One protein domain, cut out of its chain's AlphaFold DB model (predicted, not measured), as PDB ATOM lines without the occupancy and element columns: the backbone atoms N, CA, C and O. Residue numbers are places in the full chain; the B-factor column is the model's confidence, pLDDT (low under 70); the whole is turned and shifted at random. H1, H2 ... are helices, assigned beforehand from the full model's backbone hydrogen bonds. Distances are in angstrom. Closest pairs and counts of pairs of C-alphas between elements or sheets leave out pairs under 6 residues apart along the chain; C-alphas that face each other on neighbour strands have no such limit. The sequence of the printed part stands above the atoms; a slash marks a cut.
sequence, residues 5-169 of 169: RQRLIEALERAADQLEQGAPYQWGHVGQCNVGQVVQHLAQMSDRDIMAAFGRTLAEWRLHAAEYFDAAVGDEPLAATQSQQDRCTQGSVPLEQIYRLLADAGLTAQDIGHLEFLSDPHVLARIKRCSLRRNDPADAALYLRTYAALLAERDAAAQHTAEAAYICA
ATOM      1  N   ARG A   5      49.875 -51.390 -28.613       93.88
ATOM      2  CA  ARG A   5      49.390 -51.084 -29.956       93.88
ATOM      3  C   ARG A   5      49.219 -52.315 -30.847       93.88
ATOM      4  O   ARG A   5      48.216 -52.412 -31.545       93.88
ATOM      5  N   GLN A   6      50.110 -53.303 -30.750       95.06
ATOM      6  CA  GLN A   6      49.941 -54.578 -31.454       95.06
ATOM      7  C   GLN A   6      48.661 -55.298 -31.003       95.06
ATOM      8  O   GLN A   6      47.916 -55.810 -31.833       95.06
ATOM      9  N   ARG A   7      48.354 -55.278 -29.697       96.06
ATOM     10  CA  ARG A   7      47.099 -55.848 -29.174       96.06
ATOM     11  C   ARG A   7      45.860 -55.135 -29.716       96.06
ATOM     12  O   ARG A   7      44.849 -55.786 -29.948       96.06
ATOM     13  N   LEU A   8      45.929 -53.820 -29.918       97.25
ATOM     14  CA  LEU A   8      44.852 -53.052 -30.542       97.25
ATOM     15  C   LEU A   8      44.666 -53.413 -32.017       97.25
ATOM     16  O   LEU A   8      43.529 -53.598 -32.438       97.25
ATOM     17  N   ILE A   9      45.755 -53.528 -32.784       98.00
ATOM     18  CA  ILE A   9      45.697 -53.960 -34.188       98.00
ATOM     19  C   ILE A   9      45.005 -55.326 -34.268       98.00
ATOM     20  O   ILE A   9      44.015 -55.468 -34.981       98.00
ATOM     21  N   GLU A  10      45.434 -56.287 -33.447       97.88
ATOM     22  CA  GLU A  10      44.797 -57.606 -33.375       97.88
ATOM     23  C   GLU A  10      43.321 -57.535 -32.947       97.88
ATOM     24  O   GLU A  10      42.495 -58.306 -33.434       97.88
ATOM     25  N   ALA A  11      42.963 -56.637 -32.023       98.12
ATOM     26  CA  ALA A  11      41.580 -56.465 -31.585       98.12
ATOM     27  C   ALA A  11      40.683 -55.918 -32.708       98.12
ATOM     28  O   ALA A  11      39.562 -56.394 -32.871       98.12
ATOM     29  N   LEU A  12      41.184 -54.962 -33.498       98.62
ATOM     30  CA  LEU A  12      40.494 -54.422 -34.673       98.62
ATOM     31  C   LEU A  12      40.289 -55.495 -35.751       98.62
ATOM     32  O   LEU A  12      39.193 -55.606 -36.299       98.62
ATOM     33  N   GLU A  13      41.315 -56.303 -36.028       98.56
ATOM     34  CA  GLU A  13      41.237 -57.403 -36.999       98.56
ATOM     35  C   GLU A  13      40.221 -58.461 -36.569       98.56
ATOM     36  O   GLU A  13      39.329 -58.806 -37.343       98.56
ATOM     37  N   ARG A  14      40.289 -58.920 -35.311       98.44
ATOM     38  CA  ARG A  14      39.337 -59.906 -34.779       98.44
ATOM     39  C   ARG A  14      37.907 -59.375 -34.775       98.44
ATOM     40  O   ARG A  14      36.999 -60.118 -35.135       98.44
ATOM     41  N   ALA A  15      37.709 -58.107 -34.413       98.25
ATOM     42  CA  ALA A  15      36.396 -57.472 -34.473       98.25
ATOM     43  C   ALA A  15      35.840 -57.479 -35.906       98.25
ATOM     44  O   ALA A  15      34.684 -57.842 -36.117       98.25
ATOM     45  N   ALA A  16      36.665 -57.126 -36.898       98.50
ATOM     46  CA  ALA A  16      36.267 -57.168 -38.302       98.50
ATOM     47  C   ALA A  16      35.909 -58.594 -38.754       98.50
ATOM     48  O   ALA A  16      34.842 -58.796 -39.334       98.50
ATOM     49  N   ASP A  17      36.749 -59.583 -38.430       98.56
ATOM     50  CA  ASP A  17      36.512 -60.993 -38.761       98.56
ATOM     51  C   ASP A  17      35.186 -61.503 -38.165       98.56
ATOM     52  O   ASP A  17      34.417 -62.183 -38.844       98.56
ATOM     53  N   GLN A  18      34.895 -61.171 -36.902       97.94
ATOM     54  CA  GLN A  18      33.656 -61.580 -36.231       97.94
ATOM     55  C   GLN A  18      32.415 -60.949 -36.870       97.94
ATOM     56  O   GLN A  18      31.406 -61.627 -37.069       97.94
ATOM     57  N   LEU A  19      32.480 -59.667 -37.236       97.94
ATOM     58  CA  LEU A  19      31.377 -58.987 -37.916       97.94
ATOM     59  C   LEU A  19      31.104 -59.576 -39.304       97.94
ATOM     60  O   LEU A  19      29.946 -59.798 -39.657       97.94
ATOM     61  N   GLU A  20      32.151 -59.901 -40.066       97.75
ATOM     62  CA  GLU A  20      32.030 -60.587 -41.361       97.75
ATOM     63  C   GLU A  20      31.431 -61.998 -41.220       97.75
ATOM     64  O   GLU A  20      30.733 -62.470 -42.119       97.75
ATOM     65  N   GLN A  21      31.649 -62.652 -40.076       97.69
ATOM     66  CA  GLN A  21      31.075 -63.959 -39.733       97.69
ATOM     67  C   GLN A  21      29.649 -63.876 -39.158       97.69
ATOM     68  O   GLN A  21      29.048 -64.911 -38.866       97.69
ATOM     69  N   GLY A  22      29.079 -62.675 -39.025       96.75
ATOM     70  CA  GLY A  22      27.700 -62.473 -38.575       96.75
ATOM     71  C   GLY A  22      27.532 -62.332 -37.062       96.75
ATOM     72  O   GLY A  22      26.471 -62.675 -36.535       96.75
ATOM     73  N   ALA A  23      28.550 -61.837 -36.352       95.81
ATOM     74  CA  ALA A  23      28.428 -61.504 -34.936       95.81
ATOM     75  C   ALA A  23      27.288 -60.493 -34.666       95.81
ATOM     76  O   ALA A  23      26.990 -59.649 -35.520       95.81
ATOM     77  N   PRO A  24      26.653 -60.536 -33.474       95.44
ATOM     78  CA  PRO A  24      25.644 -59.558 -33.086       95.44
ATOM     79  C   PRO A  24      26.193 -58.136 -33.156       95.44
ATOM     80  O   PRO A  24      27.269 -57.856 -32.628       95.44
ATOM     81  N   TYR A  25      25.437 -57.239 -33.782       96.44
ATOM     82  CA  TYR A  25      25.846 -55.858 -33.987       96.44
ATOM     83  C   TYR A  25      24.658 -54.911 -33.863       96.44
ATOM     84  O   TYR A  25      23.628 -55.084 -34.520       96.44
ATOM     85  N   GLN A  26      24.823 -53.884 -33.034       93.50
ATOM     86  CA  GLN A  26      23.841 -52.827 -32.851       93.50
ATOM     87  C   GLN A  26      24.559 -51.561 -32.392       93.50
ATOM     88  O   GLN A  26      25.102 -51.518 -31.290       93.50
ATOM     89  N   TRP A  27      24.512 -50.502 -33.202       89.00
ATOM     90  CA  TRP A  27      25.192 -49.243 -32.884       89.00
ATOM     91  C   TRP A  27      24.710 -48.624 -31.559       89.00
ATOM     92  O   TRP A  27      25.499 -48.077 -30.805       89.00
ATOM     93  N   GLY A  28      23.426 -48.788 -31.224       87.06
ATOM     94  CA  GLY A  28      22.855 -48.317 -29.954       87.06
ATOM     95  C   GLY A  28      23.191 -49.166 -28.718       87.06
ATOM     96  O   GLY A  28      22.701 -48.854 -27.636       87.06
ATOM     97  N   HIS A  29      23.969 -50.243 -28.852       90.19
ATOM     98  CA  HIS A  29      24.370 -51.105 -27.742       90.19
ATOM     99  C   HIS A  29      25.878 -50.975 -27.504       90.19
ATOM    100  O   HIS A  29      26.680 -51.401 -28.332       90.19
ATOM    101  N   VAL A  30      26.281 -50.447 -26.345       90.62
ATOM    102  CA  VAL A  30      27.687 -50.089 -26.048       90.62
ATOM    103  C   VAL A  30      28.673 -51.258 -26.156       90.62
ATOM    104  O   VAL A  30      29.843 -51.044 -26.450       90.62
ATOM    105  N   GLY A  31      28.215 -52.497 -25.962       92.25
ATOM    106  CA  GLY A  31      29.034 -53.701 -26.145       92.25
ATOM    107  C   GLY A  31      29.044 -54.279 -27.566       92.25
ATOM    108  O   GLY A  31      29.862 -55.143 -27.843       92.25
ATOM    109  N   GLN A  32      28.151 -53.837 -28.460       94.50
ATOM    110  CA  GLN A  32      27.965 -54.417 -29.804       94.50
ATOM    111  C   GLN A  32      28.129 -53.388 -30.937       94.50
ATOM    112  O   GLN A  32      28.050 -53.759 -32.110       94.50
ATOM    113  N   CYS A  33      28.343 -52.113 -30.609       94.25
ATOM    114  CA  CYS A  33      28.659 -51.044 -31.551       94.25
ATOM    115  C   CYS A  33      30.134 -51.085 -31.987       94.25
ATOM    116  O   CYS A  33      30.897 -51.948 -31.562       94.25
ATOM    117  N   ASN A  34      30.561 -50.121 -32.803       95.69
ATOM    118  CA  ASN A  34      31.909 -50.072 -33.382       95.69
ATOM    119  C   ASN A  34      33.024 -50.162 -32.332       95.69
ATOM    120  O   ASN A  34      33.880 -51.041 -32.426       95.69
ATOM    121  N   VAL A  35      32.998 -49.298 -31.311       95.56
ATOM    122  CA  VAL A  35      33.998 -49.332 -30.231       95.56
ATOM    123  C   VAL A  35      33.805 -50.572 -29.357       95.56
ATOM    124  O   VAL A  35      34.784 -51.220 -28.989       95.56
ATOM    125  N   GLY A  36      32.553 -50.948 -29.078       95.38
ATOM    126  CA  GLY A  36      32.216 -52.126 -28.279       95.38
ATOM    127  C   GLY A  36      32.835 -53.413 -28.824       95.38
ATOM    128  O   GLY A  36      33.468 -54.148 -28.071       95.38
ATOM    129  N   GLN A  37      32.745 -53.647 -30.138       97.06
ATOM    130  CA  GLN A  37      33.359 -54.812 -30.792       97.06
ATOM    131  C   GLN A  37      34.876 -54.861 -30.578       97.06
ATOM    132  O   GLN A  37      35.426 -55.912 -30.253       97.06
ATOM    133  N   VAL A  38      35.559 -53.718 -30.684       97.62
ATOM    134  CA  VAL A  38      37.009 -53.636 -30.444       97.62
ATOM    135  C   VAL A  38      37.335 -53.886 -28.974       97.62
ATOM    136  O   VAL A  38      38.248 -54.651 -28.662       97.62
ATOM    137  N   VAL A  39      36.569 -53.293 -28.055       96.81
ATOM    138  CA  VAL A  39      36.767 -53.449 -26.606       96.81
ATOM    139  C   VAL A  39      36.562 -54.893 -26.160       96.81
ATOM    140  O   VAL A  39      37.341 -55.366 -25.332       96.81
ATOM    141  N   GLN A  40      35.599 -55.625 -26.731       97.12
ATOM    142  CA  GLN A  40      35.398 -57.044 -26.408       97.12
ATOM    143  C   GLN A  40      36.688 -57.855 -26.604       97.12
ATOM    144  O   GLN A  40      37.055 -58.674 -25.760       97.12
ATOM    145  N   HIS A  41      37.438 -57.572 -27.672       96.75
ATOM    146  CA  HIS A  41      38.706 -58.241 -27.956       96.75
ATOM    147  C   HIS A  41      39.910 -57.613 -27.249       96.75
ATOM    148  O   HIS A  41      40.818 -58.338 -26.844       96.75
ATOM    149  N   LEU A  42      39.949 -56.295 -27.064       95.44
ATOM    150  CA  LEU A  42      41.083 -55.638 -26.410       95.44
ATOM    151  C   LEU A  42      41.099 -55.900 -24.897       95.44
ATOM    152  O   LEU A  42      42.150 -56.201 -24.331       95.44
ATOM    153  N   ALA A  43      39.936 -55.803 -24.256       93.44
ATOM    154  CA  ALA A  43      39.768 -55.992 -22.820       93.44
ATOM    155  C   ALA A  43      39.399 -57.437 -22.440       93.44
ATOM    156  O   ALA A  43      39.368 -57.750 -21.254       93.44
ATOM    157  N   GLN A  44      39.155 -58.317 -23.425       93.75
ATOM    158  CA  GLN A  44      38.705 -59.703 -23.209       93.75
ATOM    159  C   GLN A  44      37.408 -59.757 -22.382       93.75
ATOM    160  O   GLN A  44      37.283 -60.524 -21.429       93.75
ATOM    161  N   MET A  45      36.453 -58.902 -22.743       93.88
ATOM    162  CA  MET A  45      35.166 -58.727 -22.066       93.88
ATOM    163  C   MET A  45      34.026 -59.134 -22.997       93.88
ATOM    164  O   MET A  45      34.123 -58.950 -24.207       93.88
ATOM    165  N   SER A  46      32.928 -59.656 -22.452       95.00
ATOM    166  CA  SER A  46      31.706 -59.829 -23.242       95.00
ATOM    167  C   SER A  46      30.968 -58.500 -23.426       95.00
ATOM    168  O   SER A  46      31.133 -57.562 -22.643       95.00
ATOM    169  N   ASP A  47      30.087 -58.426 -24.421       92.25
ATOM    170  CA  ASP A  47      29.147 -57.317 -24.602       92.25
ATOM    171  C   ASP A  47      28.348 -56.990 -23.326       92.25
ATOM    172  O   ASP A  47      28.101 -55.820 -23.021       92.25
ATOM    173  N   ARG A  48      27.990 -58.020 -22.549       91.88
ATOM    174  CA  ARG A  48      27.310 -57.899 -21.254       91.88
ATOM    175  C   ARG A  48      28.194 -57.297 -20.171       91.88
ATOM    176  O   ARG A  48      27.704 -56.462 -19.412       91.88
ATOM    177  N   ASP A  49      29.468 -57.679 -20.107       92.38
ATOM    178  CA  ASP A  49      30.416 -57.101 -19.146       92.38
ATOM    179  C   ASP A  49      30.649 -55.617 -19.447       92.38
ATOM    180  O   ASP A  49      30.663 -54.788 -18.536       92.38
ATOM    181  N   ILE A  50      30.756 -55.266 -20.732       90.69
ATOM    182  CA  ILE A  50      30.869 -53.873 -21.181       90.69
ATOM    183  C   ILE A  50      29.602 -53.098 -20.812       90.69
ATOM    184  O   ILE A  50      29.684 -52.042 -20.188       90.69
ATOM    185  N   MET A  51      28.416 -53.628 -21.120       88.00
ATOM    186  CA  MET A  51      27.150 -52.986 -20.749       88.00
ATOM    187  C   MET A  51      27.026 -52.797 -19.226       88.00
ATOM    188  O   MET A  51      26.550 -51.759 -18.763       88.00
ATOM    189  N   ALA A  52      27.479 -53.770 -18.431       87.69
ATOM    190  CA  ALA A  52      27.510 -53.657 -16.977       87.69
ATOM    191  C   ALA A  52      28.468 -52.548 -16.507       87.69
ATOM    192  O   ALA A  52      28.117 -51.794 -15.598       87.69
ATOM    193  N   ALA A  53      29.628 -52.393 -17.158       86.62
ATOM    194  CA  ALA A  53      30.608 -51.352 -16.847       86.62
ATOM    195  C   ALA A  53      30.060 -49.924 -17.052       86.62
ATOM    196  O   ALA A  53      30.384 -49.033 -16.263       86.62
ATOM    197  N   PHE A  54      29.182 -49.715 -18.039       80.94
ATOM    198  CA  PHE A  54      28.498 -48.431 -18.276       80.94
ATOM    199  C   PHE A  54      27.384 -48.120 -17.260       80.94
ATOM    200  O   PHE A  54      26.845 -47.015 -17.251       80.94
ATOM    201  N   GLY A  55      27.018 -49.058 -16.379       73.00
ATOM    202  CA  GLY A  55      26.164 -48.773 -15.224       73.00
ATOM    203  C   GLY A  55      24.803 -48.162 -15.581       73.00
ATOM    204  O   GLY A  55      24.517 -47.036 -15.194       73.00
ATOM    205  N   ARG A  56      23.951 -48.892 -16.322       59.66
ATOM    206  CA  ARG A  56      22.590 -48.479 -16.760       59.66
ATOM    207  C   ARG A  56      22.502 -47.147 -17.527       59.66
ATOM    208  O   ARG A  56      21.394 -46.749 -17.889       59.66
ATOM    209  N   THR A  57      23.613 -46.471 -17.803       60.41
ATOM    210  CA  THR A  57      23.616 -45.279 -18.646       60.41
ATOM    211  C   THR A  57      23.549 -45.700 -20.116       60.41
ATOM    212  O   THR A  57      24.278 -46.582 -20.566       60.41
ATOM    213  N   LEU A  58      22.630 -45.095 -20.872       56.47
ATOM    214  CA  LEU A  58      22.547 -45.219 -22.334       56.47
ATOM    215  C   LEU A  58      23.514 -44.226 -22.976       56.47
ATOM    216  O   LEU A  58      23.103 -43.285 -23.653       56.47
ATOM    217  N   ALA A  59      24.793 -44.350 -22.657       62.47
ATOM    218  CA  ALA A  59      25.766 -43.349 -23.034       62.47
ATOM    219  C   ALA A  59      26.677 -43.869 -24.143       62.47
ATOM    220  O   ALA A  59      27.288 -44.926 -24.028       62.47
ATOM    221  N   GLU A  60      26.737 -43.105 -25.228       72.88
ATOM    222  CA  GLU A  60      27.596 -43.378 -26.377       72.88
ATOM    223  C   GLU A  60      29.071 -43.285 -25.969       72.88
ATOM    224  O   GLU A  60      29.450 -42.411 -25.178       72.88
ATOM    225  N   TRP A  61      29.920 -44.128 -26.564       82.75
ATOM    226  CA  TRP A  61      31.369 -44.094 -26.339       82.75
ATOM    227  C   TRP A  61      31.962 -42.705 -26.549       82.75
ATOM    228  O   TRP A  61      32.799 -42.271 -25.765       82.75
ATOM    229  N   ARG A  62      31.472 -41.969 -27.554       79.31
ATOM    230  CA  ARG A  62      31.883 -40.585 -27.817       79.31
ATOM    231  C   ARG A  62      31.719 -39.675 -26.597       79.31
ATOM    232  O   ARG A  62      32.614 -38.893 -26.301       79.31
ATOM    233  N   LEU A  63      30.579 -39.760 -25.909       75.69
ATOM    234  CA  LEU A  63      30.278 -38.879 -24.780       75.69
ATOM    235  C   LEU A  63      31.125 -39.231 -23.557       75.69
ATOM    236  O   LEU A  63      31.665 -38.335 -22.919       75.69
ATOM    237  N   HIS A  64      31.284 -40.521 -23.256       79.81
ATOM    238  CA  HIS A  64      32.118 -40.933 -22.126       79.81
ATOM    239  C   HIS A  64      33.612 -40.741 -22.378       79.81
ATOM    240  O   HIS A  64      34.329 -40.410 -21.442       79.81
ATOM    241  N   ALA A  65      34.088 -40.916 -23.612       78.88
ATOM    242  CA  ALA A  65      35.469 -40.594 -23.951       78.88
ATOM    243  C   ALA A  65      35.737 -39.098 -23.740       78.88
ATOM    244  O   ALA A  65      36.764 -38.739 -23.175       78.88
ATOM    245  N   ALA A  66      34.796 -38.230 -24.120       75.31
ATOM    246  CA  ALA A  66      34.950 -36.796 -23.914       75.31
ATOM    247  C   ALA A  66      35.063 -36.440 -22.427       75.31
ATOM    248  O   ALA A  66      35.930 -35.664 -22.043       75.31
ATOM    249  N   GLU A  67      34.224 -37.067 -21.597       73.75
ATOM    250  CA  GLU A  67      34.247 -36.921 -20.140       73.75
ATOM    251  C   GLU A  67      35.548 -37.466 -19.526       73.75
ATOM    252  O   GLU A  67      36.184 -36.789 -18.725       73.75
ATOM    253  N   TYR A  68      35.978 -38.668 -19.922       73.69
ATOM    254  CA  TYR A  68      37.171 -39.320 -19.373       73.69
ATOM    255  C   TYR A  68      38.463 -38.555 -19.684       73.69
ATOM    256  O   TYR A  68      39.333 -38.431 -18.823       73.69
ATOM    257  N   PHE A  69      38.598 -38.066 -20.918       72.31
ATOM    258  CA  PHE A  69      39.797 -37.366 -21.381       72.31
ATOM    259  C   PHE A  69      39.736 -35.843 -21.184       72.31
ATOM    260  O   PHE A  69      40.716 -35.180 -21.519       72.31
ATOM    261  N   ASP A  70      38.620 -35.297 -20.683       74.19
ATOM    262  CA  ASP A  70      38.336 -33.851 -20.637       74.19
ATOM    263  C   ASP A  70      38.633 -33.165 -21.990       74.19
ATOM    264  O   ASP A  70      39.356 -32.172 -22.091       74.19
ATOM    265  N   ALA A  71      38.145 -33.778 -23.078       65.69
ATOM    266  CA  ALA A  71      38.504 -33.417 -24.449       65.69
ATOM    267  C   ALA A  71      37.335 -33.579 -25.433       65.69
ATOM    268  O   ALA A  71      36.431 -34.385 -25.239       65.69
ATOM    269  N   ALA A  72      37.363 -32.835 -26.542       65.00
ATOM    270  CA  ALA A  72      36.415 -33.043 -27.635       65.00
ATOM    271  C   ALA A  72      36.650 -34.397 -28.333       65.00
ATOM    272  O   ALA A  72      37.773 -34.902 -28.380       65.00
ATOM    273  N   VAL A  73      35.586 -34.975 -28.897       62.09
ATOM    274  CA  VAL A  73      35.617 -36.315 -29.494       62.09
ATOM    275  C   VAL A  73      34.987 -36.323 -30.890       62.09
ATOM    276  O   VAL A  73      33.777 -36.134 -31.030       62.09
ATOM    277  N   GLY A  74      35.803 -36.614 -31.910       61.28
ATOM    278  CA  GLY A  74      35.418 -36.613 -33.328       61.28
ATOM    279  C   GLY A  74      35.317 -35.207 -33.941       61.28
ATOM    280  O   GLY A  74      35.770 -34.231 -33.349       61.28
ATOM    281  N   ASP A  75      34.721 -35.114 -35.136       53.34
ATOM    282  CA  ASP A  75      34.616 -33.860 -35.912       53.34
ATOM    283  C   ASP A  75      33.431 -32.965 -35.505       53.34
ATOM    284  O   ASP A  75      33.399 -31.777 -35.818       53.34
ATOM    285  N   GLU A  76      32.437 -33.529 -34.816       51.81
ATOM    286  CA  GLU A  76      31.277 -32.786 -34.323       51.81
ATOM    287  C   GLU A  76      31.616 -32.134 -32.976       51.81
ATOM    288  O   GLU A  76      31.969 -32.863 -32.040       51.81
ATOM    289  N   PRO A  77      31.461 -30.802 -32.825       50.06
ATOM    290  CA  PRO A  77      31.618 -30.147 -31.536       50.06
ATOM    291  C   PRO A  77      30.747 -30.872 -30.511       50.06
ATOM    292  O   PRO A  77      29.550 -31.066 -30.749       50.06
ATOM    293  N   LEU A  78      31.311 -31.264 -29.358       50.75
ATOM    294  CA  LEU A  78      30.452 -31.529 -28.209       50.75
ATOM    295  C   LEU A  78      29.693 -30.226 -28.018       50.75
ATOM    296  O   LEU A  78      30.292 -29.213 -27.653       50.75
ATOM    297  N   ALA A  79      28.396 -30.224 -28.333       42.81
ATOM    298  CA  ALA A  79      27.559 -29.114 -27.952       42.81
ATOM    299  C   ALA A  79      27.878 -28.882 -26.475       42.81
ATOM    300  O   ALA A  79      27.821 -29.816 -25.667       42.81
ATOM    301  N   ALA A  80      28.259 -27.657 -26.123       45.22
ATOM    302  CA  ALA A  80      28.275 -27.210 -24.742       45.22
ATOM    303  C   ALA A  80      26.817 -27.145 -24.241       45.22
ATOM    304  O   ALA A  80      26.335 -26.130 -23.757       45.22
ATOM    305  N   THR A  81      26.049 -28.218 -24.438       38.06
ATOM    306  CA  THR A  81      24.828 -28.486 -23.717       38.06
ATOM    307  C   THR A  81      25.255 -28.675 -22.279       38.06
ATOM    308  O   THR A  81      26.138 -29.481 -21.982       38.06
ATOM    309  N   GLN A  82      24.626 -27.896 -21.412       39.97
ATOM    310  CA  GLN A  82      24.842 -27.740 -19.974       39.97
ATOM    311  C   GLN A  82      24.794 -29.051 -19.149       39.97
ATOM    312  O   GLN A  82      24.754 -28.998 -17.933       39.97
ATOM    313  N   SER A  83      24.835 -30.232 -19.773       41.66
ATOM    314  CA  SER A  83      24.784 -31.545 -19.130       41.66
ATOM    315  C   SER A  83      26.147 -32.175 -18.827       41.66
ATOM    316  O   SER A  83      26.168 -33.217 -18.182       41.66
ATOM    317  N   GLN A  84      27.275 -31.625 -19.303       42.31
ATOM    318  CA  GLN A  84      28.600 -32.179 -18.961       42.31
ATOM    319  C   GLN A  84      28.943 -31.953 -17.478       42.31
ATOM    320  O   GLN A  84      29.556 -32.807 -16.855       42.31
ATOM    321  N   GLN A  85      28.484 -30.840 -16.896       43.25
ATOM    322  CA  GLN A  85      28.722 -30.505 -15.486       43.25
ATOM    323  C   GLN A  85      27.763 -31.228 -14.523       43.25
ATOM    324  O   GLN A  85      28.122 -31.457 -13.372       43.25
ATOM    325  N   ASP A  86      26.581 -31.639 -14.998       44.75
ATOM    326  CA  ASP A  86      25.586 -32.360 -14.189       44.75
ATOM    327  C   ASP A  86      25.745 -33.889 -14.250       44.75
ATOM    328  O   ASP A  86      25.254 -34.609 -13.378       44.75
ATOM    329  N   ARG A  87      26.449 -34.418 -15.260       48.06
ATOM    330  CA  ARG A  87      26.757 -35.848 -15.380       48.06
ATOM    331  C   ARG A  87      28.084 -36.169 -14.704       48.06
ATOM    332  O   ARG A  87      28.996 -36.666 -15.338       48.06
ATOM    333  N   CYS A  88      28.173 -35.951 -13.396       43.38
ATOM    334  CA  CYS A  88      29.185 -36.643 -12.605       43.38
ATOM    335  C   CYS A  88      28.847 -38.139 -12.596       43.38
ATOM    336  O   CYS A  88      28.068 -38.594 -11.758       43.38
ATOM    337  N   THR A  89      29.434 -38.914 -13.505       48.56
ATOM    338  CA  THR A  89      29.475 -40.369 -13.356       48.56
ATOM    339  C   THR A  89      30.936 -40.749 -13.241       48.56
ATOM    340  O   THR A  89      31.618 -40.916 -14.244       48.56
ATOM    341  N   GLN A  90      31.435 -40.902 -12.007       52.12
ATOM    342  CA  GLN A  90      32.657 -41.677 -11.814       52.12
ATOM    343  C   GLN A  90      32.425 -43.010 -12.523       52.12
ATOM    344  O   GLN A  90      31.542 -43.775 -12.121       52.12
ATOM    345  N   GLY A  91      33.137 -43.234 -13.632       53.38
ATOM    346  CA  GLY A  91      33.079 -44.498 -14.344       53.38
ATOM    347  C   GLY A  91      33.262 -45.617 -13.329       53.38
ATOM    348  O   GLY A  91      34.039 -45.484 -12.379       53.38
ATOM    349  N   SER A  92      32.514 -46.707 -13.481       64.62
ATOM    350  CA  SER A  92      32.798 -47.881 -12.664       64.62
ATOM    351  C   SER A  92      34.284 -48.240 -12.838       64.62
ATOM    352  O   SER A  92      34.847 -48.019 -13.911       64.62
ATOM    353  N   VAL A  93      34.939 -48.785 -11.807       68.69
ATOM    354  CA  VAL A  93      36.346 -49.231 -11.914       68.69
ATOM    355  C   VAL A  93      36.595 -50.071 -13.190       68.69
ATOM    356  O   VAL A  93      37.611 -49.847 -13.849       68.69
ATOM    357  N   PRO A  94      35.665 -50.956 -13.618       81.56
ATOM    358  CA  PRO A  94      35.755 -51.623 -14.917       81.56
ATOM    359  C   PRO A  94      35.806 -50.684 -16.134       81.56
ATOM    360  O   PRO A  94      36.611 -50.906 -17.032       81.56
ATOM    361  N   LEU A  95      34.984 -49.632 -16.184       84.12
ATOM    362  CA  LEU A  95      34.963 -48.692 -17.310       84.12
ATOM    363  C   LEU A  95      36.234 -47.838 -17.367       84.12
ATOM    364  O   LEU A  95      36.799 -47.636 -18.440       84.12
ATOM    365  N   GLU A  96      36.720 -47.388 -16.211       84.75
ATOM    366  CA  GLU A  96      37.998 -46.680 -16.117       84.75
ATOM    367  C   GLU A  96      39.152 -47.543 -16.651       84.75
ATOM    368  O   GLU A  96      40.008 -47.067 -17.397       84.75
ATOM    369  N   GLN A  97      39.160 -48.834 -16.312       89.62
ATOM    370  CA  GLN A  97      40.174 -49.769 -16.789       89.62
ATOM    371  C   GLN A  97      40.131 -49.957 -18.313       89.62
ATOM    372  O   GLN A  97      41.191 -50.036 -18.934       89.62
ATOM    373  N   ILE A  98      38.941 -49.979 -18.921       92.06
ATOM    374  CA  ILE A  98      38.802 -50.025 -20.384       92.06
ATOM    375  C   ILE A  98      39.448 -48.790 -21.022       92.06
ATOM    376  O   ILE A  98      40.234 -48.931 -21.958       92.06
ATOM    377  N   TYR A  99      39.175 -47.588 -20.506       90.81
ATOM    378  CA  TYR A  99      39.765 -46.367 -21.059       90.81
ATOM    379  C   TYR A  99      41.284 -46.315 -20.906       90.81
ATOM    380  O   TYR A  99      41.966 -45.932 -21.855       90.81
ATOM    381  N   ARG A 100      41.830 -46.778 -19.774       90.56
ATOM    382  CA  ARG A 100      43.287 -46.917 -19.616       90.56
ATOM    383  C   ARG A 100      43.881 -47.871 -20.654       90.56
ATOM    384  O   ARG A 100      44.895 -47.543 -21.250       90.56
ATOM    385  N   LEU A 101      43.233 -49.007 -20.931       93.38
ATOM    386  CA  LEU A 101      43.698 -49.947 -21.962       93.38
ATOM    387  C   LEU A 101      43.700 -49.330 -23.367       93.38
ATOM    388  O   LEU A 101      44.634 -49.570 -24.132       93.38
ATOM    389  N   LEU A 102      42.672 -48.549 -23.707       94.44
ATOM    390  CA  LEU A 102      42.593 -47.832 -24.983       94.44
ATOM    391  C   LEU A 102      43.692 -46.760 -25.079       94.44
ATOM    392  O   LEU A 102      44.388 -46.692 -26.091       94.44
ATOM    393  N   ALA A 103      43.893 -45.983 -24.011       92.88
ATOM    394  CA  ALA A 103      44.927 -44.953 -23.935       92.88
ATOM    395  C   ALA A 103      46.345 -45.544 -24.014       92.88
ATOM    396  O   ALA A 103      47.167 -45.065 -24.792       92.88
ATOM    397  N   ASP A 104      46.616 -46.634 -23.290       94.19
ATOM    398  CA  ASP A 104      47.893 -47.357 -23.334       94.19
ATOM    399  C   ASP A 104      48.179 -47.926 -24.732       94.19
ATOM    400  O   ASP A 104      49.335 -48.061 -25.137       94.19
ATOM    401  N   ALA A 105      47.130 -48.270 -25.487       94.38
ATOM    402  CA  ALA A 105      47.242 -48.689 -26.882       94.38
ATOM    403  C   ALA A 105      47.429 -47.518 -27.866       94.38
ATOM    404  O   ALA A 105      47.681 -47.754 -29.050       94.38
ATOM    405  N   GLY A 106      47.354 -46.278 -27.379       92.75
ATOM    406  CA  GLY A 106      47.579 -45.055 -28.138       92.75
ATOM    407  C   GLY A 106      46.317 -44.396 -28.691       92.75
ATOM    408  O   GLY A 106      46.459 -43.507 -29.524       92.75
ATOM    409  N   LEU A 107      45.110 -44.803 -28.269       93.50
ATOM    410  CA  LEU A 107      43.883 -44.104 -28.662       93.50
ATOM    411  C   LEU A 107      43.673 -42.860 -27.810       93.50
ATOM    412  O   LEU A 107      43.684 -42.902 -26.580       93.50
ATOM    413  N   THR A 108      43.378 -41.767 -28.493       90.94
ATOM    414  CA  THR A 108      42.884 -40.530 -27.903       90.94
ATOM    415  C   THR A 108      41.359 -40.529 -27.817       90.94
ATOM    416  O   THR A 108      40.669 -41.357 -28.419       90.94
ATOM    417  N   ALA A 109      40.818 -39.534 -27.111       85.56
ATOM    418  CA  ALA A 109      39.388 -39.252 -27.114       85.56
ATOM    419  C   ALA A 109      38.860 -39.121 -28.554       85.56
ATOM    420  O   ALA A 109      37.868 -39.750 -28.913       85.56
ATOM    421  N   GLN A 110      39.574 -38.372 -29.399       87.38
ATOM    422  CA  GLN A 110      39.222 -38.154 -30.798       87.38
ATOM    423  C   GLN A 110      39.175 -39.465 -31.596       87.38
ATOM    424  O   GLN A 110      38.200 -39.691 -32.315       87.38
ATOM    425  N   ASP A 111      40.155 -40.355 -31.416       93.06
ATOM    426  CA  ASP A 111      40.187 -41.656 -32.099       93.06
ATOM    427  C   ASP A 111      38.977 -42.522 -31.738       93.06
ATOM    428  O   ASP A 111      38.386 -43.159 -32.610       93.06
ATOM    429  N   ILE A 112      38.559 -42.517 -30.466       92.69
ATOM    430  CA  ILE A 112      37.362 -43.244 -30.010       92.69
ATOM    431  C   ILE A 112      36.101 -42.666 -30.663       92.69
ATOM    432  O   ILE A 112      35.213 -43.415 -31.069       92.69
ATOM    433  N   GLY A 113      36.031 -41.343 -30.824       89.25
ATOM    434  CA  GLY A 113      34.948 -40.677 -31.548       89.25
ATOM    435  C   GLY A 113      34.859 -41.084 -33.003       89.25
ATOM    436  O   GLY A 113      33.798 -41.495 -33.473       89.25
ATOM    437  N   HIS A 114      35.985 -41.000 -33.703       92.50
ATOM    438  CA  HIS A 114      36.068 -41.424 -35.090       92.50
ATOM    439  C   HIS A 114      35.728 -42.904 -35.250       92.50
ATOM    440  O   HIS A 114      35.031 -43.272 -36.193       92.50
ATOM    441  N   LEU A 115      36.167 -43.754 -34.322       94.44
ATOM    442  CA  LEU A 115      35.843 -45.175 -34.318       94.44
ATOM    443  C   LEU A 115      34.341 -45.416 -34.121       94.44
ATOM    444  O   LEU A 115      33.741 -46.191 -34.862       94.44
ATOM    445  N   GLU A 116      33.711 -44.716 -33.178       93.25
ATOM    446  CA  GLU A 116      32.277 -44.851 -32.908       93.25
ATOM    447  C   GLU A 116      31.413 -44.401 -34.097       93.25
ATOM    448  O   GLU A 116      30.360 -44.989 -34.368       93.25
ATOM    449  N   PHE A 117      31.866 -43.391 -34.844       91.81
ATOM    450  CA  PHE A 117      31.117 -42.785 -35.949       91.81
ATOM    451  C   PHE A 117      31.589 -43.207 -37.346       91.81
ATOM    452  O   PHE A 117      30.970 -42.794 -38.327       91.81
ATOM    453  N   LEU A 118      32.613 -44.060 -37.446       93.94
ATOM    454  CA  LEU A 118      33.266 -44.456 -38.700       93.94
ATOM    455  C   LEU A 118      33.767 -43.243 -39.509       93.94
ATOM    456  O   LEU A 118      33.516 -43.152 -40.713       93.94
ATOM    457  N   SER A 119      34.425 -42.285 -38.845       92.62
ATOM    458  CA  SER A 119      34.717 -40.962 -39.416       92.62
ATOM    459  C   SER A 119      36.190 -40.547 -39.468       92.62
ATOM    460  O   SER A 119      36.460 -39.410 -39.836       92.62
ATOM    461  N   ASP A 120      37.151 -41.417 -39.139       93.69
ATOM    462  CA  ASP A 120      38.576 -41.049 -39.206       93.69
ATOM    463  C   ASP A 120      38.949 -40.705 -40.663       93.69
ATOM    464  O   ASP A 120      38.835 -41.566 -41.548       93.69
ATOM    465  N   PRO A 121      39.427 -39.480 -40.945       93.00
ATOM    466  CA  PRO A 121      39.721 -39.049 -42.308       93.00
ATOM    467  C   PRO A 121      40.851 -39.857 -42.965       93.00
ATOM    468  O   PRO A 121      40.832 -40.069 -44.179       93.00
ATOM    469  N   HIS A 122      41.823 -40.354 -42.199       94.94
ATOM    470  CA  HIS A 122      42.914 -41.192 -42.697       94.94
ATOM    471  C   HIS A 122      42.464 -42.619 -43.019       94.94
ATOM    472  O   HIS A 122      43.035 -43.251 -43.918       94.94
ATOM    473  N   VAL A 123      41.467 -43.138 -42.299       96.25
ATOM    474  CA  VAL A 123      40.839 -44.428 -42.617       96.25
ATOM    475  C   VAL A 123      39.948 -44.270 -43.845       96.25
ATOM    476  O   VAL A 123      40.097 -45.014 -44.816       96.25
ATOM    477  N   LEU A 124      39.084 -43.253 -43.858       94.69
ATOM    478  CA  LEU A 124      38.175 -42.978 -44.971       94.69
ATOM    479  C   LEU A 124      38.913 -42.703 -46.284       94.69
ATOM    480  O   LEU A 124      38.475 -43.178 -47.329       94.69
ATOM    481  N   ALA A 125      40.074 -42.039 -46.250       94.75
ATOM    482  CA  ALA A 125      40.908 -41.820 -47.436       94.75
ATOM    483  C   ALA A 125      41.351 -43.120 -48.137       94.75
ATOM    484  O   ALA A 125      41.673 -43.103 -49.326       94.75
ATOM    485  N   ARG A 126      41.369 -44.255 -47.424       95.50
ATOM    486  CA  ARG A 126      41.703 -45.576 -47.982       95.50
ATOM    487  C   ARG A 126      40.483 -46.341 -48.497       95.50
ATOM    488  O   ARG A 126      40.639 -47.300 -49.253       95.50
ATOM    489  N   ILE A 127      39.273 -45.930 -48.125       94.88
ATOM    490  CA  ILE A 127      38.036 -46.623 -48.485       94.88
ATOM    491  C   ILE A 127      37.457 -45.998 -49.755       94.88
ATOM    492  O   ILE A 127      37.019 -44.853 -49.782       94.88
ATOM    493  N   LYS A 128      37.385 -46.784 -50.834       87.06
ATOM    494  CA  LYS A 128      36.849 -46.349 -52.137       87.06
ATOM    495  C   LYS A 128      35.309 -46.366 -52.183       87.06
ATOM    496  O   LYS A 128      34.728 -46.936 -53.106       87.06
ATOM    497  N   ARG A 129      34.634 -45.801 -51.178       82.56
ATOM    498  CA  ARG A 129      33.161 -45.702 -51.098       82.56
ATOM    499  C   ARG A 129      32.742 -44.330 -50.574       82.56
ATOM    500  O   ARG A 129      33.439 -43.744 -49.759       82.56
ATOM    501  N   CYS A 130      31.586 -43.839 -51.024       76.94
ATOM    502  CA  CYS A 130      31.130 -42.479 -50.715       76.94
ATOM    503  C   CYS A 130      30.646 -42.290 -49.268       76.94
ATOM    504  O   CYS A 130      30.725 -41.185 -48.746       76.94
ATOM    505  N   SER A 131      30.107 -43.334 -48.632       83.50
ATOM    506  CA  SER A 131      29.580 -43.247 -47.267       83.50
ATOM    507  C   SER A 131      29.530 -44.618 -46.602       83.50
ATOM    508  O   SER A 131      29.147 -45.599 -47.248       83.50
ATOM    509  N   LEU A 132      29.837 -44.659 -45.308       91.56
ATOM    510  CA  LEU A 132      29.649 -45.820 -44.440       91.56
ATOM    511  C   LEU A 132      28.422 -45.608 -43.556       91.56
ATOM    512  O   LEU A 132      28.156 -44.492 -43.103       91.56
ATOM    513  N   ARG A 133      27.658 -46.670 -43.304       91.19
ATOM    514  CA  ARG A 133      26.512 -46.618 -42.395       91.19
ATOM    515  C   ARG A 133      26.937 -47.112 -41.020       91.19
ATOM    516  O   ARG A 133      27.351 -48.250 -40.861       91.19
ATOM    517  N   ARG A 134      26.747 -46.264 -40.008       85.69
ATOM    518  CA  ARG A 134      27.102 -46.564 -38.610       85.69
ATOM    519  C   ARG A 134      26.358 -47.748 -38.002       85.69
ATOM    520  O   ARG A 134      26.823 -48.261 -37.006       85.69
ATOM    521  N   ASN A 135      25.202 -48.134 -38.544       92.94
ATOM    522  CA  ASN A 135      24.436 -49.288 -38.069       92.94
ATOM    523  C   ASN A 135      24.396 -50.405 -39.126       92.94
ATOM    524  O   ASN A 135      23.352 -51.014 -39.350       92.94
ATOM    525  N   ASP A 136      25.515 -50.618 -39.820       95.94
ATOM    526  CA  ASP A 136      25.701 -51.716 -40.762       95.94
ATOM    527  C   ASP A 136      26.993 -52.481 -40.417       95.94
ATOM    528  O   ASP A 136      28.073 -51.885 -40.430       95.94
ATOM    529  N   PRO A 137      26.909 -53.785 -40.093       96.88
ATOM    530  CA  PRO A 137      28.070 -54.551 -39.645       96.88
ATOM    531  C   PRO A 137      29.125 -54.735 -40.742       96.88
ATOM    532  O   PRO A 137      30.306 -54.833 -40.423       96.88
ATOM    533  N   ALA A 138      28.739 -54.746 -42.023       97.06
ATOM    534  CA  ALA A 138      29.691 -54.879 -43.124       97.06
ATOM    535  C   ALA A 138      30.480 -53.578 -43.339       97.06
ATOM    536  O   ALA A 138      31.692 -53.613 -43.553       97.06
ATOM    537  N   ASP A 139      29.813 -52.425 -43.238       97.19
ATOM    538  CA  ASP A 139      30.473 -51.117 -43.274       97.19
ATOM    539  C   ASP A 139      31.397 -50.931 -42.051       97.19
ATOM    540  O   ASP A 139      32.513 -50.426 -42.201       97.19
ATOM    541  N   ALA A 140      30.984 -51.395 -40.865       97.25
ATOM    542  CA  ALA A 140      31.824 -51.408 -39.668       97.25
ATOM    543  C   ALA A 140      33.055 -52.314 -39.841       97.25
ATOM    544  O   ALA A 140      34.176 -51.853 -39.642       97.25
ATOM    545  N   ALA A 141      32.883 -53.563 -40.284       98.19
ATOM    546  CA  ALA A 141      33.992 -54.492 -40.508       98.19
ATOM    547  C   ALA A 141      35.027 -53.942 -41.502       98.19
ATOM    548  O   ALA A 141      36.228 -53.958 -41.227       98.19
ATOM    549  N   LEU A 142      34.557 -53.376 -42.622       98.00
ATOM    550  CA  LEU A 142      35.412 -52.724 -43.614       98.00
ATOM    551  C   LEU A 142      36.250 -51.605 -42.984       98.00
ATOM    552  O   LEU A 142      37.453 -51.505 -43.244       98.00
ATOM    553  N   TYR A 143      35.627 -50.767 -42.156       98.12
ATOM    554  CA  TYR A 143      36.313 -49.681 -41.469       98.12
ATOM    555  C   TYR A 143      37.351 -50.200 -40.470       98.12
ATOM    556  O   TYR A 143      38.504 -49.777 -40.529       98.12
ATOM    557  N   LEU A 144      36.979 -51.146 -39.599       98.31
ATOM    558  CA  LEU A 144      37.873 -51.711 -38.581       98.31
ATOM    559  C   LEU A 144      39.095 -52.385 -39.216       98.31
ATOM    560  O   LEU A 144      40.224 -52.124 -38.803       98.31
ATOM    561  N   ARG A 145      38.887 -53.172 -40.279       98.50
ATOM    562  CA  ARG A 145      39.971 -53.815 -41.034       98.50
ATOM    563  C   ARG A 145      40.902 -52.790 -41.680       98.50
ATOM    564  O   ARG A 145      42.121 -52.937 -41.636       98.50
ATOM    565  N   THR A 146      40.338 -51.728 -42.253       98.25
ATOM    566  CA  THR A 146      41.131 -50.645 -42.852       98.25
ATOM    567  C   THR A 146      41.920 -49.881 -41.789       98.25
ATOM    568  O   THR A 146      43.072 -49.509 -42.019       98.25
ATOM    569  N   TYR A 147      41.328 -49.670 -40.613       98.19
ATOM    570  CA  TYR A 147      41.993 -48.996 -39.508       98.19
ATOM    571  C   TYR A 147      43.158 -49.830 -38.958       98.19
ATOM    572  O   TYR A 147      44.256 -49.299 -38.782       98.19
ATOM    573  N   ALA A 148      42.971 -51.142 -38.788       98.25
ATOM    574  CA  ALA A 148      44.039 -52.059 -38.395       98.25
ATOM    575  C   ALA A 148      45.240 -51.986 -39.352       98.25
ATOM    576  O   ALA A 148      46.371 -51.783 -38.906       98.25
ATOM    577  N   ALA A 149      44.990 -52.056 -40.664       98.06
ATOM    578  CA  ALA A 149      46.035 -51.955 -41.681       98.06
ATOM    579  C   ALA A 149      46.798 -50.621 -41.598       98.06
ATOM    580  O   ALA A 149      48.029 -50.605 -41.601       98.06
ATOM    581  N   LEU A 150      46.082 -49.500 -41.442       97.00
ATOM    582  CA  LEU A 150      46.695 -48.181 -41.262       97.00
ATOM    583  C   LEU A 150      47.594 -48.121 -40.014       97.00
ATOM    584  O   LEU A 150      48.685 -47.546 -40.056       97.00
ATOM    585  N   LEU A 151      47.142 -48.681 -38.890       96.19
ATOM    586  CA  LEU A 151      47.923 -48.687 -37.656       96.19
ATOM    587  C   LEU A 151      49.167 -49.567 -37.769       96.19
ATOM    588  O   LEU A 151      50.216 -49.142 -37.279       96.19
ATOM    589  N   ALA A 152      49.060 -50.717 -38.438       96.12
ATOM    590  CA  ALA A 152      50.171 -51.627 -38.697       96.12
ATOM    591  C   ALA A 152      51.243 -50.984 -39.592       96.12
ATOM    592  O   ALA A 152      52.429 -51.053 -39.277       96.12
ATOM    593  N   GLU A 153      50.838 -50.280 -40.656       94.94
ATOM    594  CA  GLU A 153      51.748 -49.503 -41.512       94.94
ATOM    595  C   GLU A 153      52.514 -48.444 -40.706       94.94
ATOM    596  O   GLU A 153      53.735 -48.319 -40.819       94.94
ATOM    597  N   ARG A 154      51.798 -47.685 -39.864       92.94
ATOM    598  CA  ARG A 154      52.398 -46.654 -39.004       92.94
ATOM    599  C   ARG A 154      53.363 -47.254 -37.974       92.94
ATOM    600  O   ARG A 154      54.385 -46.635 -37.695       92.94
ATOM    601  N   ASP A 155      53.050 -48.425 -37.419       90.31
ATOM    602  CA  ASP A 155      53.921 -49.115 -36.458       90.31
ATOM    603  C   ASP A 155      55.194 -49.650 -37.109       90.31
ATOM    604  O   ASP A 155      56.286 -49.417 -36.589       90.31
ATOM    605  N   ALA A 156      55.079 -50.289 -38.275       89.62
ATOM    606  CA  ALA A 156      56.236 -50.755 -39.033       89.62
ATOM    607  C   ALA A 156      57.159 -49.587 -39.423       89.62
ATOM    608  O   ALA A 156      58.379 -49.675 -39.270       89.62
ATOM    609  N   ALA A 157      56.583 -48.461 -39.862       88.44
ATOM    610  CA  ALA A 157      57.343 -47.253 -40.166       88.44
ATOM    611  C   ALA A 157      58.079 -46.707 -38.927       88.44
ATOM    612  O   ALA A 157      59.267 -46.393 -39.012       88.44
ATOM    613  N   ALA A 158      57.413 -46.645 -37.769       84.56
ATOM    614  CA  ALA A 158      58.019 -46.178 -36.522       84.56
ATOM    615  C   ALA A 158      59.184 -47.076 -36.062       84.56
ATOM    616  O   ALA A 158      60.244 -46.571 -35.686       84.56
ATOM    617  N   GLN A 159      59.026 -48.399 -36.149       80.31
ATOM    618  CA  GLN A 159      60.084 -49.361 -35.822       80.31
ATOM    619  C   GLN A 159      61.305 -49.188 -36.730       80.31
ATOM    620  O   GLN A 159      62.428 -49.132 -36.233       80.31
ATOM    621  N   HIS A 160      61.086 -49.005 -38.035       79.81
ATOM    622  CA  HIS A 160      62.171 -48.783 -38.990       79.81
ATOM    623  C   HIS A 160      62.925 -47.472 -38.715       79.81
ATOM    624  O   HIS A 160      64.152 -47.430 -38.788       79.81
ATOM    625  N   THR A 161      62.212 -46.401 -38.335       82.12
ATOM    626  CA  THR A 161      62.860 -45.135 -37.947       82.12
ATOM    627  C   THR A 161      63.670 -45.252 -36.658       82.12
ATOM    628  O   THR A 161      64.757 -44.684 -36.573       82.12
ATOM    629  N   ALA A 162      63.177 -46.004 -35.670       76.69
ATOM    630  CA  ALA A 162      63.876 -46.212 -34.406       76.69
ATOM    631  C   ALA A 162      65.147 -47.056 -34.594       76.69
ATOM    632  O   ALA A 162      66.190 -46.730 -34.032       76.69
ATOM    633  N   GLU A 163      65.079 -48.099 -35.424       75.62
ATOM    634  CA  GLU A 163      66.226 -48.941 -35.767       75.62
ATOM    635  C   GLU A 163      67.298 -48.151 -36.531       75.62
ATOM    636  O   GLU A 163      68.472 -48.188 -36.165       75.62
ATOM    637  N   ALA A 164      66.900 -47.356 -37.530       75.06
ATOM    638  CA  ALA A 164      67.822 -46.491 -38.263       75.06
ATOM    639  C   ALA A 164      68.485 -45.429 -37.363       75.06
ATOM    640  O   ALA A 164      69.673 -45.147 -37.517       75.06
ATOM    641  N   ALA A 165      67.743 -44.856 -36.408       75.62
ATOM    642  CA  ALA A 165      68.287 -43.905 -35.438       75.62
ATOM    643  C   ALA A 165      69.267 -44.566 -34.453       75.62
ATOM    644  O   ALA A 165      70.270 -43.951 -34.104       75.62
ATOM    645  N   TYR A 166      69.007 -45.811 -34.038       76.69
ATOM    646  CA  TYR A 166      69.895 -46.581 -33.164       76.69
ATOM    647  C   TYR A 166      71.200 -46.991 -33.859       76.69
ATOM    648  O   TYR A 166      72.260 -46.918 -33.252       76.69
ATOM    649  N   ILE A 167      71.148 -47.391 -35.134       77.12
ATOM    650  CA  ILE A 167      72.339 -47.793 -35.906       77.12
ATOM    651  C   ILE A 167      73.290 -46.610 -36.160       77.12
ATOM    652  O   ILE A 167      74.497 -46.804 -36.289       77.12
ATOM    653  N   CYS A 168      72.756 -45.389 -36.248       66.75
ATOM    654  CA  CYS A 168      73.530 -44.171 -36.500       66.75
ATOM    655  C   CYS A 168      74.053 -43.471 -35.226       66.75
ATOM    656  O   CYS A 168      74.666 -42.408 -35.357       66.75
ATOM    657  N   ALA A 169      73.789 -44.014 -34.033       61.03
ATOM    658  CA  ALA A 169      74.232 -43.485 -32.737       61.03
ATOM    659  C   ALA A 169      75.484 -44.214 -32.225       61.03
ATOM    660  O   ALA A 169      76.341 -43.529 -31.618       61.03
TER     661      ALA A 169
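What this domain is: This is residues 5 to 169 of the 169 residues of an uncharacterized protein of Chlorobi bacterium (UniProt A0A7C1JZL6). One long helix, H8, runs past a cluster of short helices, with H1 side by side with its first part, while residues 156 to 169 stick out as an arm. In the cluster H2 packs on H1, H3 and H6, H4 runs alongside H6, and residues 93 to 95 of H5 pack on H3. The printed part has 165 residues with eight named helices, H1 to H8 along the chain, and no named strand: all helix. It is compact, with a radius of gyration of the C-alphas of 16.4 A, and spans 54 by 38 by 30 A.

How they stand to each other: Look first at H8, residues 137 to 167. H1, residues 5 to 20, touches it at a shallow tilt of 22 degrees, opposite ways; their closest C-alphas, of Ala 16 and Ala 141, are 4.1 A apart. H7, residues 121 to 124, touches residues 143 to 150 of H8 alone, closest at the C-alphas of Val 123 and Tyr 147, 5.6 A. The hub is H2, residues 34 to 42. It touches H1 at a steep tilt of 59 degrees, closest at C-alphas 11 and 41, 5.0 A; H6, residues 109 to 117, at C-alphas 34 and 116, 5.3 A; and H3, residues 47 to 53, at C-alphas 40 and 47, 6.5 A. H4, residues 61 to 69, touches H6 at a shallow tilt of 2 degrees, opposite ways, closest at C-alphas 62 and 113, 4.8 A. H5, residues 93 to 104, touches H3, closest at C-alphas 95 and 53, 5.1 A. Every O i to N i+4 pair is within hydrogen-bond range in H1, H3, H4, H5, H6 and H8; in H2 3 of 5 are, and H7 is too short for one.

Where its parts are: Find C-alpha 137 at (28.070, -54.551, -39.645); H8 runs 44.9 A to C-alpha 167 at (72.339, -47.793, -35.906). H1 runs 22.8 A from C-alpha 5 at (49.390, -51.084, -29.956).

The domain as a whole: The printed part has no cut; the links H1 to H2, H4 to H5 and H7 to H8 are long. Confidence is low, under 70, at residues 56 to 59, 71 to 93 and 168 to 169.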